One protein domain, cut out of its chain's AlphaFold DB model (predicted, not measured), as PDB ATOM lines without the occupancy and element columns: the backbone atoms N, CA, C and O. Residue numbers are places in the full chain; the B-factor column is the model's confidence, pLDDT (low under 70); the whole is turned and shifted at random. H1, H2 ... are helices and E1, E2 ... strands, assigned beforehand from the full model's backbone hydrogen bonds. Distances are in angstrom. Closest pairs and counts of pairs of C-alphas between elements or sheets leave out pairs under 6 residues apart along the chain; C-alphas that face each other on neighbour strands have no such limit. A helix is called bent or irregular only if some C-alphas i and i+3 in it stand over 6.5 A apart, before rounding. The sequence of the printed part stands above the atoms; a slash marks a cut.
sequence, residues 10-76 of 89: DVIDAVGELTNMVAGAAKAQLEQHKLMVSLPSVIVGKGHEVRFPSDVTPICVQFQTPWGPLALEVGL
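Overview. This is residues 10 to 76 of the 89 residues of the protein "Chemotaxis protein CheX" of Planctomycetes bacterium (UniProt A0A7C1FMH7). One long helix, H1, makes one side of a loosely built domain, and a two-stranded hairpin, E1 and E2, makes another side, with H1 and E2 apart from each other. Between H1 and E1 a long stretch with no named element, residues 30 to 58, turns at the end of H1, folds back past the helix and then loops round to the hairpin. The printed part has 67 residues with one named helix and two named strands, in the order H1, E1, E2; the sheet is E1 - E2, antiparallel, and the class is mixed, helices and strands. The whole is only just loose, close to compact, with a radius of gyration of the C-alphas of 13.3 A, and its C-alphas span 36 by 29 by 22 A.

Arrangement. H1, residues 10 to 29, comes first, and every O i to N i+4 pair inside it is within hydrogen-bond range. A long link of 29 residues joins it to E1, residues 59 to 65. E2, residues 68 to 74, follows after a tight link of 2 residues, Pro 66 and Trp 67. E1 and E2 are antiparallel neighbours and form a hairpin, with 159 degrees between their N-to-C directions. Their C-alphas face each other from 59 and 74, 5.2 A apart, to 65 and 68, also 5.2 A apart; those of Cys 60 and Glu 73 are 4.4 A apart. Across the pair, N 61 and O 72 are within hydrogen-bond range at 2.8 A, and so are N 70 and O 63 at 2.9 A. H1 and E2 are apart: no C-alpha of the one is within 8 A of the other.

Along the chain. H1 runs from Asp 10, C-alpha at (-154.916, 48.831, 83.418), to Gln 29, C-alpha at (-135.251, 31.555, 71.503), and is 28.8 A long from first to last C-alpha. It is not bent. E1 runs from Ile 59 to Thr 65 over 19.5 A. E2 runs from Gly 68 to Val 74 over 20.2 A and ends with C-alpha 74 at (-141.984, 27.320, 83.772).

Size, cuts and confidence. The two C-alphas farthest apart are those of Gln 32 and Lys 46, 37.6 A. Residues 28 to 34, 45 to 51 and 64 to 69 stand free; without them the body has 47 residues and spans 35 by 23 by 19 A. The printed part has no cut, and the link from H1 to E1 is the long one. The mean pLDDT of the printed part is 92.6, and no printed residue is under 70.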
ATOM      1  N   ASP A  10    -156.225  48.409  83.945       93.19
ATOM      2  CA  ASP A  10    -154.916  48.831  83.418       93.19
ATOM      3  C   ASP A  10    -153.764  47.975  83.975       93.19
ATOM      4  O   ASP A  10    -152.821  47.631  83.259       93.19
ATOM      5  N   VAL A  11    -153.820  47.622  85.266       93.12
ATOM      6  CA  VAL A  11    -152.821  46.746  85.904       93.12
ATOM      7  C   VAL A  11    -152.924  45.327  85.358       93.12
ATOM      8  O   VAL A  11    -151.896  44.697  85.099       93.12
ATOM      9  N   ILE A  12    -154.145  44.822  85.182       94.50
ATOM     10  CA  ILE A  12    -154.398  43.486  84.633       94.50
ATOM     11  C   ILE A  12    -153.847  43.393  83.207       94.50
ATOM     12  O   ILE A  12    -153.088  42.466  82.909       94.50
ATOM     13  N   ASP A  13    -154.146  44.380  82.366       95.00
ATOM     14  CA  ASP A  13    -153.668  44.448  80.987       95.00
ATOM     15  C   ASP A  13    -152.143  44.565  80.933       95.00
ATOM     16  O   ASP A  13    -151.488  43.825  80.196       95.00
ATOM     17  N   ALA A  14    -151.540  45.412  81.773       94.19
ATOM     18  CA  ALA A  14    -150.087  45.550  81.837       94.19
ATOM     19  C   ALA A  14    -149.384  44.230  82.209       94.19
ATOM     20  O   ALA A  14    -148.354  43.890  81.619       94.19
ATOM     21  N   VAL A  15    -149.934  43.462  83.157       94.81
ATOM     22  CA  VAL A  15    -149.407  42.133  83.524       94.81
ATOM     23  C   VAL A  15    -149.612  41.123  82.390       94.81
ATOM     24  O   VAL A  15    -148.719  40.310  82.117       94.81
ATOM     25  N   GLY A  16    -150.752  41.180  81.700       95.44
ATOM     26  CA  GLY A  16    -151.035  40.355  80.525       95.44
ATOM     27  C   GLY A  16    -150.031  40.597  79.393       95.44
ATOM     28  O   GLY A  16    -149.422  39.650  78.890       95.44
ATOM     29  N   GLU A  17    -149.781  41.859  79.054       95.94
ATOM     30  CA  GLU A  17    -148.815  42.241  78.020       95.94
ATOM     31  C   GLU A  17    -147.370  41.909  78.413       95.94
ATOM     32  O   GLU A  17    -146.605  41.391  77.595       95.94
ATOM     33  N   LEU A  18    -146.995  42.106  79.684       94.75
ATOM     34  CA  LEU A  18    -145.701  41.651  80.204       94.75
ATOM     35  C   LEU A  18    -145.517  40.141  79.983       94.75
ATOM     36  O   LEU A  18    -144.473  39.698  79.498       94.75
ATOM     37  N   THR A  19    -146.548  39.358  80.299       94.69
ATOM     38  CA  THR A  19    -146.543  37.899  80.138       94.69
ATOM     39  C   THR A  19    -146.402  37.505  78.666       94.69
ATOM     40  O   THR A  19    -145.581  36.643  78.338       94.69
ATOM     41  N   ASN A  20    -147.127  38.176  77.765       93.25
ATOM     42  CA  ASN A  20    -147.006  37.972  76.320       93.25
ATOM     43  C   ASN A  20    -145.591  38.254  75.807       93.25
ATOM     44  O   ASN A  20    -145.055  37.460  75.030       93.25
ATOM     45  N   MET A  21    -144.961  39.346  76.252       94.69
ATOM     46  CA  MET A  21    -143.591  39.682  75.852       94.69
ATOM     47  C   MET A  21    -142.590  38.604  76.285       94.69
ATOM     48  O   MET A  21    -141.758  38.178  75.480       94.69
ATOM     49  N   VAL A  22    -142.691  38.122  77.529       93.50
ATOM     50  CA  VAL A  22    -141.812  37.062  78.051       93.50
ATOM     51  C   VAL A  22    -142.017  35.753  77.285       93.50
ATOM     52  O   VAL A  22    -141.046  35.158  76.811       93.50
ATOM     53  N   ALA A  23    -143.268  35.319  77.105       92.19
ATOM     54  CA  ALA A  23    -143.581  34.083  76.390       92.19
ATOM     55  C   ALA A  23    -143.181  34.151  74.905       92.19
ATOM     56  O   ALA A  23    -142.647  33.182  74.357       92.19
ATOM     57  N   GLY A  24    -143.381  35.302  74.258       93.06
ATOM     58  CA  GLY A  24    -142.978  35.549  72.875       93.06
ATOM     59  C   GLY A  24    -141.461  35.483  72.686       93.06
ATOM     60  O   GLY A  24    -140.986  34.789  71.785       93.06
ATOM     61  N   ALA A  25    -140.696  36.133  73.568       94.06
ATOM     62  CA  ALA A  25    -139.236  36.073  73.545       94.06
ATOM     63  C   ALA A  25    -138.718  34.642  73.777       94.06
ATOM     64  O   ALA A  25    -137.848  34.174  73.040       94.06
ATOM     65  N   ALA A  26    -139.295  33.918  74.744       92.31
ATOM     66  CA  ALA A  26    -138.944  32.524  75.006       92.31
ATOM     67  C   ALA A  26    -139.236  31.623  73.795       92.31
ATOM     68  O   ALA A  26    -138.383  30.832  73.393       92.31
ATOM     69  N   LYS A  27    -140.405  31.779  73.157       91.69
ATOM     70  CA  LYS A  27    -140.760  31.053  71.929       91.69
ATOM     71  C   LYS A  27    -139.753  31.306  70.807       91.69
ATOM     72  O   LYS A  27    -139.374  30.355  70.130       91.69
ATOM     73  N   ALA A  28    -139.315  32.552  70.622       93.69
ATOM     74  CA  ALA A  28    -138.326  32.900  69.602       93.69
ATOM     75  C   ALA A  28    -136.961  32.243  69.874       93.69
ATOM     76  O   ALA A  28    -136.341  31.708  68.961       93.69
ATOM     77  N   GLN A  29    -136.509  32.217  71.131       94.69
ATOM     78  CA  GLN A  29    -135.251  31.555  71.503       94.69
ATOM     79  C   GLN A  29    -135.328  30.021  71.434       94.69
ATOM     80  O   GLN A  29    -134.311  29.355  71.245       94.69
ATOM     81  N   LEU A  30    -136.527  29.454  71.573       91.25
ATOM     82  CA  LEU A  30    -136.788  28.013  71.593       91.25
ATOM     83  C   LEU A  30    -137.510  27.527  70.327       91.25
ATOM     84  O   LEU A  30    -138.213  26.516  70.364       91.25
ATOM     85  N   GLU A  31    -137.329  28.217  69.198       91.62
ATOM     86  CA  GLU A  31    -138.057  27.963  67.945       91.62
ATOM     87  C   GLU A  31    -137.982  26.492  67.491       91.62
ATOM     88  O   GLU A  31    -138.978  25.915  67.048       91.62
ATOM     89  N   GLN A  32    -136.830  25.842  67.699       91.94
ATOM     90  CA  GLN A  32    -136.601  24.424  67.387       91.94
ATOM     91  C   GLN A  32    -137.586  23.463  68.077       91.94
ATOM     92  O   GLN A  32    -137.861  22.382  67.556       91.94
ATOM     93  N   HIS A  33    -138.149  23.856  69.222       87.75
ATOM     94  CA  HIS A  33    -139.106  23.055  69.984       87.75
ATOM     95  C   HIS A  33    -140.562  23.285  69.560       87.75
ATOM     96  O   HIS A  33    -141.454  22.651  70.118       87.75
ATOM     97  N   LYS A  34    -140.814  24.166  68.576       85.06
ATOM     98  CA  LYS A  34    -142.150  24.462  68.025       85.06
ATOM     99  C   LYS A  34    -143.200  24.735  69.112       85.06
ATOM    100  O   LYS A  34    -144.333  24.264  69.028       85.06
ATOM    101  N   LEU A  35    -142.807  25.487  70.141       86.44
ATOM    102  CA  LEU A  35    -143.668  25.786  71.281       86.44
ATOM    103  C   LEU A  35    -144.941  26.520  70.836       86.44
ATOM    104  O   LEU A  35    -144.896  27.453  70.026       86.44
ATOM    105  N   MET A  36    -146.073  26.120  71.412       82.38
ATOM    106  CA  MET A  36    -147.340  26.834  71.284       82.38
ATOM    107  C   MET A  36    -147.533  27.730  72.505       82.38
ATOM    108  O   MET A  36    -147.357  27.285  73.634       82.38
ATOM    109  N   VAL A  37    -147.894  28.989  72.268       82.75
ATOM    110  CA  VAL A  37    -148.193  29.975  73.313       82.75
ATOM    111  C   VAL A  37    -149.656  30.369  73.155       82.75
ATOM    112  O   VAL A  37    -150.065  30.761  72.061       82.75
ATOM    113  N   SER A  38    -150.443  30.208  74.215       86.69
ATOM    114  CA  SER A  38    -151.832  30.666  74.286       86.69
ATOM    115  C   SER A  38    -151.910  32.094  74.822       86.69
ATOM    116  O   SER A  38    -150.920  32.634  75.313       86.69
ATOM    117  N   LEU A  39    -153.104  32.689  74.769       87.81
ATOM    118  CA  LEU A  39    -153.362  33.952  75.459       87.81
ATOM    119  C   LEU A  39    -153.100  33.808  76.972       87.81
ATOM    120  O   LEU A  39    -153.351  32.730  77.529       87.81
ATOM    121  N   PRO A  40    -152.598  34.865  77.631       91.75
ATOM    122  CA  PRO A  40    -152.319  34.849  79.054       91.75
ATOM    123  C   PRO A  40    -153.626  34.874  79.853       91.75
ATOM    124  O   PRO A  40    -154.653  35.378  79.399       91.75
ATOM    125  N   SER A  41    -153.571  34.345  81.073       93.25
ATOM    126  CA  SER A  41    -154.636  34.475  82.064       93.25
ATOM    127  C   SER A  41    -154.063  35.165  83.295       93.25
ATOM    128  O   SER A  41    -153.010  34.764  83.790       93.25
ATOM    129  N   VAL A  42    -154.740  36.210  83.768       94.56
ATOM    130  CA  VAL A  42    -154.334  36.981  84.946       94.56
ATOM    131  C   VAL A  42    -155.288  36.656  86.090       94.56
ATOM    132  O   VAL A  42    -156.503  36.784  85.953       94.56
ATOM    133  N   ILE A  43    -154.733  36.222  87.222       94.69
ATOM    134  CA  ILE A  43    -155.486  35.881  88.432       94.69
ATOM    135  C   ILE A  43    -155.185  36.941  89.489       94.69
ATOM    136  O   ILE A  43    -154.030  37.161  89.848       94.69
ATOM    137  N   VAL A  44    -156.231  37.592  90.002       93.31
ATOM    138  CA  VAL A  44    -156.125  38.652  91.010       93.31
ATOM    139  C   VAL A  44    -156.735  38.180  92.325       93.31
ATOM    140  O   VAL A  44    -157.823  37.612  92.355       93.31
ATOM    141  N   GLY A  45    -156.037  38.432  93.430       89.62
ATOM    142  CA  GLY A  45    -156.486  38.076  94.774       89.62
ATOM    143  C   GLY A  45    -155.330  37.598  95.643       89.62
ATOM    144  O   GLY A  45    -154.348  37.045  95.149       89.62
ATOM    145  N   LYS A  46    -155.415  37.823  96.954       89.12
ATOM    146  CA  LYS A  46    -154.381  37.375  97.896       89.12
ATOM    147  C   LYS A  46    -154.541  35.881  98.184       89.12
ATOM    148  O   LYS A  46    -155.659  35.413  98.363       89.12
ATOM    149  N   GLY A  47    -153.421  35.161  98.279       89.75
ATOM    150  CA  GLY A  47    -153.409  33.742  98.656       89.75
ATOM    151  C   GLY A  47    -153.910  32.783  97.573       89.75
ATOM    152  O   GLY A  47    -154.311  31.670  97.905       89.75
ATOM    153  N   HIS A  48    -153.913  33.195  96.301       92.12
ATOM    154  CA  HIS A  48    -154.146  32.266  95.200       92.12
ATOM    155  C   HIS A  48    -152.969  31.289  95.073       92.12
ATOM    156  O   HIS A  48    -151.821  31.643  95.335       92.12
ATOM    157  N   GLU A  49    -153.261  30.065  94.646       91.94
ATOM    158  CA  GLU A  49    -152.255  29.052  94.355       91.94
ATOM    159  C   GLU A  49    -152.471  28.540  92.932       91.94
ATOM    160  O   GLU A  49    -153.582  28.151  92.564       91.94
ATOM    161  N   VAL A  50    -151.404  28.537  92.136       91.81
ATOM    162  CA  VAL A  50    -151.387  27.950  90.795       91.81
ATOM    163  C   VAL A  50    -150.523  26.702  90.860       91.81
ATOM    164  O   VAL A  50    -149.382  26.753  91.308       91.81
ATOM    165  N   ARG A  51    -151.077  25.563  90.441       92.81
ATOM    166  CA  ARG A  51    -150.389  24.270  90.485       92.81
ATOM    167  C   ARG A  51    -150.115  23.783  89.073       92.81
ATOM    168  O   ARG A  51    -151.015  23.756  88.235       92.81
ATOM    169  N   PHE A  52    -148.883  23.351  88.836       93.94
ATOM    170  CA  PHE A  52    -148.538  22.608  87.631       93.94
ATOM    171  C   PHE A  52    -149.186  21.214  87.652       93.94
ATOM    172  O   PHE A  52    -149.448  20.674  88.734       93.94
ATOM    173  N   PRO A  53    -149.437  20.605  86.477       92.62
ATOM    174  CA  PRO A  53    -149.798  19.195  86.395       92.62
ATOM    175  C   PRO A  53    -148.787  18.315  87.139       92.62
ATOM    176  O   PRO A  53    -147.594  18.607  87.164       92.62
ATOM    177  N   SER A  54    -149.255  17.218  87.731       91.19
ATOM    178  CA  SER A  54    -148.427  16.356  88.587       91.19
ATOM    179  C   SER A  54    -147.251  15.688  87.866       91.19
ATOM    180  O   SER A  54    -146.315  15.239  88.518       91.19
ATOM    181  N   ASP A  55    -147.312  15.573  86.540       89.94
ATOM    182  CA  ASP A  55    -146.257  15.009  85.697       89.94
ATOM    183  C   ASP A  55    -145.279  16.069  85.158       89.94
ATOM    184  O   ASP A  55    -144.387  15.745  84.375       89.94
ATOM    185  N   VAL A  56    -145.417  17.324  85.591       92.88
ATOM    186  CA  VAL A  56    -144.537  18.431  85.221       92.88
ATOM    187  C   VAL A  56    -143.651  18.794  86.407       92.88
ATOM    188  O   VAL A  56    -144.131  19.063  87.503       92.88
ATOM    189  N   THR A  57    -142.338  18.842  86.179       93.25
ATOM    190  CA  THR A  57    -141.384  19.402  87.148       93.25
ATOM    191  C   THR A  57    -141.094  20.854  86.767       93.25
ATOM    192  O   THR A  57    -140.422  21.074  85.755       93.25
ATOM    193  N   PRO A  58    -141.611  21.850  87.510       94.50
ATOM    194  CA  PRO A  58    -141.411  23.249  87.164       94.50
ATOM    195  C   PRO A  58    -140.001  23.731  87.514       94.50
ATOM    196  O   PRO A  58    -139.397  23.319  88.506       94.50
ATOM    197  N   ILE A  59    -139.500  24.657  86.704       94.31
ATOM    198  CA  ILE A  59    -138.290  25.436  86.961       94.31
ATOM    199  C   ILE A  59    -138.737  26.801  87.486       94.31
ATOM    200  O   ILE A  59    -139.538  27.466  86.833       94.31
ATOM    201  N   CYS A  60    -138.211  27.223  88.636       95.62
ATOM    202  CA  CYS A  60    -138.529  28.509  89.255       95.62
ATOM    203  C   CYS A  60    -137.314  29.445  89.211       95.62
ATOM    204  O   CYS A  60    -136.220  29.083  89.653       95.62
ATOM    205  N   VAL A  61    -137.517  30.656  88.696       95.19
ATOM    206  CA  VAL A  61    -136.535  31.742  88.689       95.19
ATOM    207  C   VAL A  61    -137.069  32.877  89.552       95.19
ATOM    208  O   VAL A  61    -138.139  33.422  89.288       95.19
ATOM    209  N   GLN A  62    -136.315  33.241  90.587       97.00
ATOM    210  CA  GLN A  62    -136.696  34.300  91.517       97.00
ATOM    211  C   GLN A  62    -135.996  35.613  91.171       97.00
ATOM    212  O   GLN A  62    -134.786  35.649  90.939       97.00
ATOM    213  N   PHE A  63    -136.758  36.699  91.209       96.62
ATOM    214  CA  PHE A  63    -136.296  38.059  90.994       96.62
ATOM    215  C   PHE A  63    -136.544  38.886  92.251       96.62
ATOM    216  O   PHE A  63    -137.633  38.877  92.827       96.62
ATOM    217  N   GLN A  64    -135.530  39.642  92.656       97.06
ATOM    218  CA  GLN A  64    -135.697  40.702  93.640       97.06
ATOM    219  C   GLN A  64    -135.934  42.008  92.895       97.06
ATOM    220  O   GLN A  64    -135.144  42.383  92.029       97.06
ATOM    221  N   THR A  65    -137.014  42.703  93.234       95.12
ATOM    222  CA  THR A  65    -137.309  44.028  92.690       95.12
ATOM    223  C   THR A  65    -137.431  45.037  93.832       95.12
ATOM    224  O   THR A  65    -137.729  44.639  94.963       95.12
ATOM    225  N   PRO A  66    -137.263  46.346  93.570       97.06
ATOM    226  CA  PRO A  66    -137.524  47.385  94.569       97.06
ATOM    227  C   PRO A  66    -138.949  47.360  95.144       97.06
ATOM    228  O   PRO A  66    -139.179  47.891  96.225       97.06
ATOM    229  N   TRP A  67    -139.896  46.740  94.435       91.81
ATOM    230  CA  TRP A  67    -141.308  46.656  94.815       91.81
ATOM    231  C   TRP A  67    -141.681  45.328  95.486       91.81
ATOM    232  O   TRP A  67    -142.837  45.132  95.851       91.81
ATOM    233  N   GLY A  68    -140.715  44.422  95.669       94.00
ATOM    234  CA  GLY A  68    -140.914  43.112  96.288       94.00
ATOM    235  C   GLY A  68    -140.402  41.944  95.438       94.00
ATOM    236  O   GLY A  68    -139.888  42.142  94.332       94.00
ATOM    237  N   PRO A  69    -140.494  40.712  95.965       95.75
ATOM    238  CA  PRO A  69    -140.095  39.513  95.241       95.75
ATOM    239  C   PRO A  69    -141.085  39.181  94.116       95.75
ATOM    240  O   PRO A  69    -142.296  39.317  94.277       95.75
ATOM    241  N   LEU A  70    -140.553  38.689  92.999       94.75
ATOM    242  CA  LEU A  70    -141.304  38.166  91.860       94.75
ATOM    243  C   LEU A  70    -140.733  36.794  91.484       94.75
ATOM    244  O   LEU A  70    -139.517  36.613  91.488       94.75
ATOM    245  N   ALA A  71    -141.588  35.837  91.132       94.62
ATOM    246  CA  ALA A  71    -141.170  34.518  90.668       94.62
ATOM    247  C   ALA A  71    -141.706  34.253  89.257       94.62
ATOM    248  O   ALA A  71    -142.863  34.547  88.964       94.62
ATOM    249  N   LEU A  72    -140.856  33.687  88.399       94.56
ATOM    250  CA  LEU A  72    -141.240  33.114  87.114       94.56
ATOM    251  C   LEU A  72    -141.106  31.599  87.206       94.56
ATOM    252  O   LEU A  72    -140.012  31.090  87.454       94.56
ATOM    253  N   GLU A  73    -142.198  30.886  86.966       95.25
ATOM    254  CA  GLU A  73    -142.216  29.427  86.963       95.25
ATOM    255  C   GLU A  73    -142.564  28.902  85.574       95.25
ATOM    256  O   GLU A  73    -143.487  29.393  84.923       95.25
ATOM    257  N   VAL A  74    -141.813  27.904  85.106       92.88
ATOM    258  CA  VAL A  74    -141.984  27.320  83.772       92.88
ATOM    259  C   VAL A  74    -142.012  25.805  83.871       92.88
ATOM    260  O   VAL A  74    -141.113  25.190  84.441       92.88
ATOM    261  N   GLY A  75    -143.032  25.201  83.269       91.50
ATOM    262  CA  GLY A  75    -143.177  23.759  83.137       91.50
ATOM    263  C   GLY A  75    -143.119  23.344  81.672       91.50
ATOM    264  O   GLY A  75    -143.765  23.960  80.827       91.50
ATOM    265  N   LEU A  76    -142.360  22.293  81.369       88.12
ATOM    266  CA  LEU A  76    -142.270  21.709  80.032       88.12
ATOM    267  C   LEU A  76    -142.628  20.227  80.120       88.12
ATOM    268  O   LEU A  76    -142.124  19.518  80.989       88.12
TER     269      LEU A  76